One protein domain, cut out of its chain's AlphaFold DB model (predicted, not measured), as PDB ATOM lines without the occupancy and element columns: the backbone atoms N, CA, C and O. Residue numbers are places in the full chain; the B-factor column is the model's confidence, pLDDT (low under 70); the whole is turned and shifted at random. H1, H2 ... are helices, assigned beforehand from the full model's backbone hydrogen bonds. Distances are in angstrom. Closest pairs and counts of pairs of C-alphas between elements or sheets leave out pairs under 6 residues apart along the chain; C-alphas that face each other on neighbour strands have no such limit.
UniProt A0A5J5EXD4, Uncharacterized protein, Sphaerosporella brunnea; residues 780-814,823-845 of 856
ATOM      1  N   GLU A 780     187.510 249.826 170.458       86.75
ATOM      2  CA  GLU A 780     188.137 249.072 169.366       86.75
ATOM      3  C   GLU A 780     189.444 248.402 169.819       86.75
ATOM      4  O   GLU A 780     189.613 247.192 169.658       86.75
ATOM      5  N   GLU A 781     190.329 249.149 170.489       85.56
ATOM      6  CA  GLU A 781     191.543 248.592 171.094       85.56
ATOM      7  C   GLU A 781     191.222 247.546 172.168       85.56
ATOM      8  O   GLU A 781     191.889 246.517 172.233       85.56
ATOM      9  N   ALA A 782     190.202 247.768 173.002       85.56
ATOM     10  CA  ALA A 782     189.816 246.825 174.047       85.56
ATOM     11  C   ALA A 782     189.261 245.508 173.475       85.56
ATOM     12  O   ALA A 782     189.574 244.437 174.005       85.56
ATOM     13  N   VAL A 783     188.490 245.565 172.381       86.94
ATOM     14  CA  VAL A 783     188.060 244.382 171.618       86.94
ATOM     15  C   VAL A 783     189.277 243.679 171.016       86.94
ATOM     16  O   VAL A 783     189.449 242.484 171.241       86.94
ATOM     17  N   TYR A 784     190.161 244.402 170.322       83.12
ATOM     18  CA  TYR A 784     191.355 243.823 169.694       83.12
ATOM     19  C   TYR A 784     192.294 243.146 170.710       83.12
ATOM     20  O   TYR A 784     192.765 242.034 170.481       83.12
ATOM     21  N   LEU A 785     192.540 243.789 171.856       81.19
ATOM     22  CA  LEU A 785     193.437 243.290 172.902       81.19
ATOM     23  C   LEU A 785     192.851 242.131 173.720       81.19
ATOM     24  O   LEU A 785     193.621 241.396 174.337       81.19
ATOM     25  N   THR A 786     191.520 241.989 173.793       83.81
ATOM     26  CA  THR A 786     190.879 241.056 174.742       83.81
ATOM     27  C   THR A 786     189.695 240.257 174.197       83.81
ATOM     28  O   THR A 786     188.884 239.780 174.994       83.81
ATOM     29  N   LYS A 787     189.572 240.080 172.874       81.50
ATOM     30  CA  LYS A 787     188.530 239.236 172.264       81.50
ATOM     31  C   LYS A 787     188.534 237.822 172.886       81.50
ATOM     32  O   LYS A 787     189.605 237.219 172.980       81.50
ATOM     33  N   PRO A 788     187.379 237.271 173.308       79.62
ATOM     34  CA  PRO A 788     187.308 235.908 173.832       79.62
ATOM     35  C   PRO A 788     187.730 234.868 172.769       79.62
ATOM     36  O   PRO A 788     187.308 234.967 171.613       79.62
ATOM     37  N   PRO A 789     188.552 233.860 173.123       73.00
ATOM     38  CA  PRO A 789     188.994 232.838 172.178       73.00
ATOM     39  C   PRO A 789     187.828 231.936 171.752       73.00
ATOM     40  O   PRO A 789     186.993 231.558 172.569       73.00
ATOM     41  N   GLY A 790     187.784 231.573 170.467       74.56
ATOM     42  CA  GLY A 790     186.762 230.674 169.911       74.56
ATOM     43  C   GLY A 790     185.373 231.291 169.698       74.56
ATOM     44  O   GLY A 790     184.471 230.577 169.272       74.56
ATOM     45  N   VAL A 791     185.187 232.591 169.958       76.62
ATOM     46  CA  VAL A 791     183.890 233.277 169.835       76.62
ATOM     47  C   VAL A 791     183.994 234.448 168.855       76.62
ATOM     48  O   VAL A 791     184.774 235.382 169.052       76.62
ATOM     49  N   GLU A 792     183.188 234.436 167.792       78.56
ATOM     50  CA  GLU A 792     183.176 235.497 166.776       78.56
ATOM     51  C   GLU A 792     182.261 236.673 167.164       78.56
ATOM     52  O   GLU A 792     181.315 237.028 166.471       78.56
ATOM     53  N   VAL A 793     182.557 237.295 168.307       81.19
ATOM     54  CA  VAL A 793     181.818 238.460 168.819       81.19
ATOM     55  C   VAL A 793     182.770 239.642 169.001       81.19
ATOM     56  O   VAL A 793     183.891 239.490 169.487       81.19
ATOM     57  N   ALA A 794     182.326 240.837 168.604       86.25
ATOM     58  CA  ALA A 794     183.085 242.087 168.687       86.25
ATOM     59  C   ALA A 794     182.969 242.756 170.075       86.25
ATOM     60  O   ALA A 794     182.643 243.935 170.183       86.25
ATOM     61  N   LEU A 795     183.211 241.992 171.148       86.75
ATOM     62  CA  LEU A 795     183.158 242.471 172.535       86.75
ATOM     63  C   LEU A 795     184.476 242.184 173.276       86.75
ATOM     64  O   LEU A 795     185.070 241.122 173.069       86.75
ATOM     65  N   PRO A 796     184.923 243.073 174.186       88.88
ATOM     66  CA  PRO A 796     185.995 242.757 175.126       88.88
ATOM     67  C   PRO A 796     185.573 241.590 176.032       88.88
ATOM     68  O   PRO A 796     184.428 241.548 176.491       88.88
ATOM     69  N   SER A 797     186.487 240.673 176.357       85.00
ATOM     70  CA  SER A 797     186.177 239.473 177.164       85.00
ATOM     71  C   SER A 797     185.556 239.775 178.529       85.00
ATOM     72  O   SER A 797     184.736 238.992 178.999       85.00
ATOM     73  N   VAL A 798     185.874 240.918 179.147       86.12
ATOM     74  CA  VAL A 798     185.230 241.356 180.398       86.12
ATOM     75  C   VAL A 798     183.734 241.649 180.218       86.12
ATOM     76  O   VAL A 798     182.951 241.346 181.113       86.12
ATOM     77  N   VAL A 799     183.315 242.179 179.063       88.31
ATOM     78  CA  VAL A 799     181.895 242.425 178.747       88.31
ATOM     79  C   VAL A 799     181.204 241.103 178.419       88.31
ATOM     80  O   VAL A 799     180.139 240.825 178.958       88.31
ATOM     81  N   TYR A 800     181.849 240.258 177.611       86.94
ATOM     82  CA  TYR A 800     181.345 238.926 177.264       86.94
ATOM     83  C   TYR A 800     181.100 238.052 178.509       86.94
ATOM     84  O   TYR A 800     180.005 237.529 178.685       86.94
ATOM     85  N   ARG A 801     182.060 238.005 179.445       84.50
ATOM     86  CA  ARG A 801     181.932 237.283 180.725       84.50
ATOM     87  C   ARG A 801     180.854 237.859 181.651       84.50
ATOM     88  O   ARG A 801     180.302 237.114 182.455       84.50
ATOM     89  N   CYS A 802     180.537 239.154 181.553       87.56
ATOM     90  CA  CYS A 802     179.396 239.727 182.279       87.56
ATOM     91  C   CYS A 802     178.057 239.277 181.676       87.56
ATOM     92  O   CYS A 802     177.131 239.009 182.433       87.56
ATOM     93  N   ILE A 803     177.962 239.154 180.347       87.44
ATOM     94  CA  ILE A 803     176.769 238.627 179.670       87.44
ATOM     95  C   ILE A 803     176.584 237.146 180.025       87.44
ATOM     96  O   ILE A 803     175.540 236.790 180.553       87.44
ATOM     97  N   GLU A 804     177.625 236.315 179.897       86.69
ATOM     98  CA  GLU A 804     177.570 234.899 180.306       86.69
ATOM     99  C   GLU A 804     177.167 234.706 181.777       86.69
ATOM    100  O   GLU A 804     176.507 233.724 182.105       86.69
ATOM    101  N   TYR A 805     177.557 235.619 182.677       85.19
ATOM    102  CA  TYR A 805     177.132 235.576 184.079       85.19
ATOM    103  C   TYR A 805     175.638 235.895 184.246       85.19
ATOM    104  O   TYR A 805     174.971 235.231 185.033       85.19
ATOM    105  N   LEU A 806     175.118 236.890 183.520       86.94
ATOM    106  CA  LEU A 806     173.697 237.253 183.539       86.94
ATOM    107  C   LEU A 806     172.831 236.145 182.918       86.94
ATOM    108  O   LEU A 806     171.821 235.760 183.506       86.94
ATOM    109  N   ASP A 807     173.275 235.565 181.801       88.12
ATOM    110  CA  ASP A 807     172.638 234.410 181.159       88.12
ATOM    111  C   ASP A 807     172.631 233.194 182.102       88.12
ATOM    112  O   ASP A 807     171.590 232.583 182.328       88.12
ATOM    113  N   ALA A 808     173.767 232.876 182.736       88.81
ATOM    114  CA  ALA A 808     173.886 231.779 183.706       88.81
ATOM    115  C   ALA A 808     173.158 232.029 185.044       88.81
ATOM    116  O   ALA A 808     173.157 231.156 185.917       88.81
ATOM    117  N   LYS A 809     172.557 233.211 185.216       84.44
ATOM    118  CA  LYS A 809     171.693 233.571 186.344       84.44
ATOM    119  C   LYS A 809     170.215 233.673 185.978       84.44
ATOM    120  O   LYS A 809     169.421 233.894 186.882       84.44
ATOM    121  N   ASN A 810     169.847 233.490 184.707       86.38
ATOM    122  CA  ASN A 810     168.526 233.844 184.186       86.38
ATOM    123  C   ASN A 810     168.130 235.284 184.573       86.38
ATOM    124  O   ASN A 810     167.019 235.529 185.031       86.38
ATOM    125  N   ALA A 811     169.024 236.262 184.394       85.75
ATOM    126  CA  ALA A 811     168.756 237.658 184.771       85.75
ATOM    127  C   ALA A 811     167.603 238.325 183.974       85.75
ATOM    128  O   ALA A 811     167.249 239.470 184.243       85.75
ATOM    129  N   SER A 812     167.009 237.621 183.003       86.50
ATOM    130  CA  SER A 812     165.704 237.928 182.398       86.50
ATOM    131  C   SER A 812     164.530 237.821 183.378       86.50
ATOM    132  O   SER A 812     163.502 238.460 183.167       86.50
ATOM    133  N   ASP A 813     164.691 237.008 184.422       89.06
ATOM    134  CA  ASP A 813     163.647 236.589 185.356       89.06
ATOM    135  C   ASP A 813     163.764 237.347 186.704       89.06
ATOM    136  O   ASP A 813     162.912 237.199 187.580       89.06
ATOM    137  N   GLU A 814     164.812 238.170 186.877       84.50
ATOM    138  CA  GLU A 814     165.108 238.952 188.089       84.50
ATOM    139  C   GLU A 814     164.691 240.433 187.938       84.50
ATOM    140  O   GLU A 814     165.171 241.151 187.056       84.50
ATOM    141  N   SER A 823     183.988 247.989 196.991       76.38
ATOM    142  CA  SER A 823     185.207 248.636 197.482       76.38
ATOM    143  C   SER A 823     186.046 249.190 196.327       76.38
ATOM    144  O   SER A 823     186.532 248.445 195.472       76.38
ATOM    145  N   ASN A 824     186.278 250.507 196.332       79.25
ATOM    146  CA  ASN A 824     187.107 251.192 195.336       79.25
ATOM    147  C   ASN A 824     188.527 250.602 195.239       79.25
ATOM    148  O   ASN A 824     189.122 250.604 194.161       79.25
ATOM    149  N   VAL A 825     189.058 250.059 196.343       80.00
ATOM    150  CA  VAL A 825     190.365 249.383 196.380       80.00
ATOM    151  C   VAL A 825     190.306 248.054 195.624       80.00
ATOM    152  O   VAL A 825     191.159 247.800 194.775       80.00
ATOM    153  N   VAL A 826     189.267 247.246 195.857       77.06
ATOM    154  CA  VAL A 826     189.053 245.968 195.153       77.06
ATOM    155  C   VAL A 826     188.823 246.205 193.659       77.06
ATOM    156  O   VAL A 826     189.455 245.548 192.834       77.06
ATOM    157  N   ILE A 827     188.003 247.197 193.291       81.50
ATOM    158  CA  ILE A 827     187.758 247.577 191.890       81.50
ATOM    159  C   ILE A 827     189.057 248.031 191.209       81.50
ATOM    160  O   ILE A 827     189.331 247.616 190.080       81.50
ATOM    161  N   LYS A 828     189.889 248.843 191.878       83.44
ATOM    162  CA  LYS A 828     191.198 249.253 191.346       83.44
ATOM    163  C   LYS A 828     192.120 248.044 191.151       83.44
ATOM    164  O   LYS A 828     192.642 247.858 190.056       83.44
ATOM    165  N   GLY A 829     192.251 247.188 192.167       82.81
ATOM    166  CA  GLY A 829     193.088 245.988 192.114       82.81
ATOM    167  C   GLY A 829     192.609 244.935 191.104       82.81
ATOM    168  O   GLY A 829     193.421 244.185 190.571       82.81
ATOM    169  N   LEU A 830     191.311 244.860 190.797       82.06
ATOM    170  CA  LEU A 830     190.789 244.036 189.698       82.06
ATOM    171  C   LEU A 830     191.180 244.614 188.330       82.06
ATOM    172  O   LEU A 830     191.718 243.883 187.501       82.06
ATOM    173  N   LYS A 831     191.000 245.924 188.112       84.69
ATOM    174  CA  LYS A 831     191.405 246.597 186.861       84.69
ATOM    175  C   LYS A 831     192.906 246.476 186.595       84.69
ATOM    176  O   LYS A 831     193.314 246.209 185.470       84.69
ATOM    177  N   GLU A 832     193.723 246.623 187.632       83.44
ATOM    178  CA  GLU A 832     195.183 246.517 187.563       83.44
ATOM    179  C   GLU A 832     195.648 245.086 187.234       83.44
ATOM    180  O   GLU A 832     196.449 244.893 186.318       83.44
ATOM    181  N   ARG A 833     195.074 244.067 187.891       77.94
ATOM    182  CA  ARG A 833     195.355 242.644 187.601       77.94
ATOM    183  C   ARG A 833     194.783 242.157 186.255       77.94
ATOM    184  O   ARG A 833     195.254 241.159 185.715       77.94
ATOM    185  N   PHE A 834     193.794 242.849 185.687       83.06
ATOM    186  CA  PHE A 834     193.320 242.616 184.317       83.06
ATOM    187  C   PHE A 834     194.250 243.259 183.277       83.06
ATOM    188  O   PHE A 834     194.705 242.580 182.361       83.06
ATOM    189  N   ASN A 835     194.620 244.532 183.465       82.69
ATOM    190  CA  ASN A 835     195.550 245.260 182.589       82.69
ATOM    191  C   ASN A 835     196.949 244.617 182.514       82.69
ATOM    192  O   ASN A 835     197.628 244.746 181.502       82.69
ATOM    193  N   THR A 836     197.377 243.916 183.565       75.56
ATOM    194  CA  THR A 836     198.641 243.154 183.607       75.56
ATOM    195  C   THR A 836     198.522 241.726 183.052       75.56
ATOM    196  O   THR A 836     199.463 240.945 183.156       75.56
ATOM    197  N   GLY A 837     197.378 241.355 182.466       64.69
ATOM    198  CA  GLY A 837     197.147 240.053 181.828       64.69
ATOM    199  C   GLY A 837     196.837 238.893 182.784       64.69
ATOM    200  O   GLY A 837     196.333 237.866 182.333       64.69
ATOM    201  N   VAL A 838     197.051 239.052 184.096       55.44
ATOM    202  CA  VAL A 838     196.895 237.984 185.106       55.44
ATOM    203  C   VAL A 838     195.479 237.387 185.106       55.44
ATOM    204  O   VAL A 838     195.320 236.171 185.199       55.44
ATOM    205  N   TYR A 839     194.440 238.211 184.927       52.78
ATOM    206  CA  TYR A 839     193.056 237.715 184.823       52.78
ATOM    207  C   TYR A 839     192.676 237.129 183.458       52.78
ATOM    208  O   TYR A 839     191.708 236.377 183.401       52.78
ATOM    209  N   SER A 840     193.419 237.412 182.381       52.16
ATOM    210  CA  SER A 840     193.141 236.822 181.059       52.16
ATOM    211  C   SER A 840     193.323 235.299 181.095       52.16
ATOM    212  O   SER A 840     192.476 234.543 180.623       52.16
ATOM    213  N   VAL A 841     194.377 234.839 181.780       42.75
ATOM    214  CA  VAL A 841     194.645 233.408 181.996       42.75
ATOM    215  C   VAL A 841     193.600 232.780 182.927       42.75
ATOM    216  O   VAL A 841     193.075 231.710 182.631       42.75
ATOM    217  N   LEU A 842     193.237 233.453 184.025       40.75
ATOM    218  CA  LEU A 842     192.289 232.909 185.010       40.75
ATOM    219  C   LEU A 842     190.845 232.823 184.486       40.75
ATOM    220  O   LEU A 842     190.159 231.849 184.782       40.75
ATOM    221  N   PHE A 843     190.392 233.757 183.642       44.41
ATOM    222  CA  PHE A 843     189.092 233.641 182.961       44.41
ATOM    223  C   PHE A 843     189.070 232.609 181.820       44.41
ATOM    224  O   PHE A 843     187.993 232.305 181.307       44.41
ATOM    225  N   CYS A 844     190.219 232.037 181.452       41.38
ATOM    226  CA  CYS A 844     190.315 230.859 180.587       41.38
ATOM    227  C   CYS A 844     190.281 229.538 181.394       41.38
ATOM    228  O   CYS A 844     189.996 228.480 180.842       41.38
ATOM    229  N   GLY A 845     190.546 229.594 182.707       33.66
ATOM    230  CA  GLY A 845     190.836 228.434 183.560       33.66
ATOM    231  C   GLY A 845     189.790 228.080 184.623       33.66
ATOM    232  O   GLY A 845     190.156 227.460 185.617       33.66
TER     233      GLY A 845
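This is residues 780 to 814 and 823 to 845 of the 856 residues of an uncharacterized protein of Sphaerosporella brunnea (UniProt A0A5J5EXD4). A wide, open V of two helices, H2 and H3, which spread away from each other, with the short helices H1 and H4 near the gap at its corner; the four make no closed core. The first half of H3, with Ser 823 before it, sticks out free, and a loop, residues 787 to 796, runs from the end of H1 to the start of H2. The printed part has 58 residues, with four named helices in the order H1, H2, H3, H4 and no named strand; the class is all helix. The whole is only just loose, close to compact, with a radius of gyration of the C-alphas of 12.8 A, and its C-alphas span 34 by 31 by 24 A.

The longest helix, H3, residues 824 to 835, touches no helix but is near H4, residues 838 to 842. These two are close but not clearly touching, the closest C-alphas being those of Arg 833 and Tyr 839, 6.1 A apart. H4 is also close to but not clearly touching H1, residues 780 to 786, with the closest C-alphas, those of Thr 786 and Ser 840, 7.9 A apart. H1 and H2, residues 797 to 807, only just touch, with 3 pairs of C-alphas within 8 A; the closest are those of Thr 786 and Ser 797, 5.5 A apart. Their lines are about perpendicular, at 77 degrees. H2 and H4 are only just apart, their closest C-alphas at 8.4 A. H1 and H3 are apart, and H2 and H3 are apart. In H1, H2 and H3 every O i to N i+4 pair is within hydrogen-bond range; in H4 0 of 1 is, and 1 of 2 O i to N i+3 pairs is.

H3 measures 16.4 A from its first to its last C-alpha, from Asn 824 at (187.107, 251.192, 195.336) to Asn 835. H4, from Val 838 to Leu 842, measures 6.9 A and ends with C-alpha 842 at (192.289, 232.909, 185.010). H1 begins at Glu 780, with its C-alpha at (188.137, 249.072, 169.366), and measures 10.0 A to Thr 786. H2 measures 15.0 A from Ser 797 to Asp 807.

The two C-alphas farthest apart are those of Asp 813 and Thr 836, at 35.6 A. Residues 815 to 822 are cut out and not printed, and C-alphas 814 and 823 are 24.2 A apart across the cut, which lies in the link from H2 to H3. Of the links that are printed whole, H3 to H4 is tight and H1 to H2 is short. Residues 823 to 829, of which 824 to 829 belong to H3, stand free. The mean pLDDT of the printed part is 77.9; residues 837 to 845 are under 70, and H4 has a mean of 49.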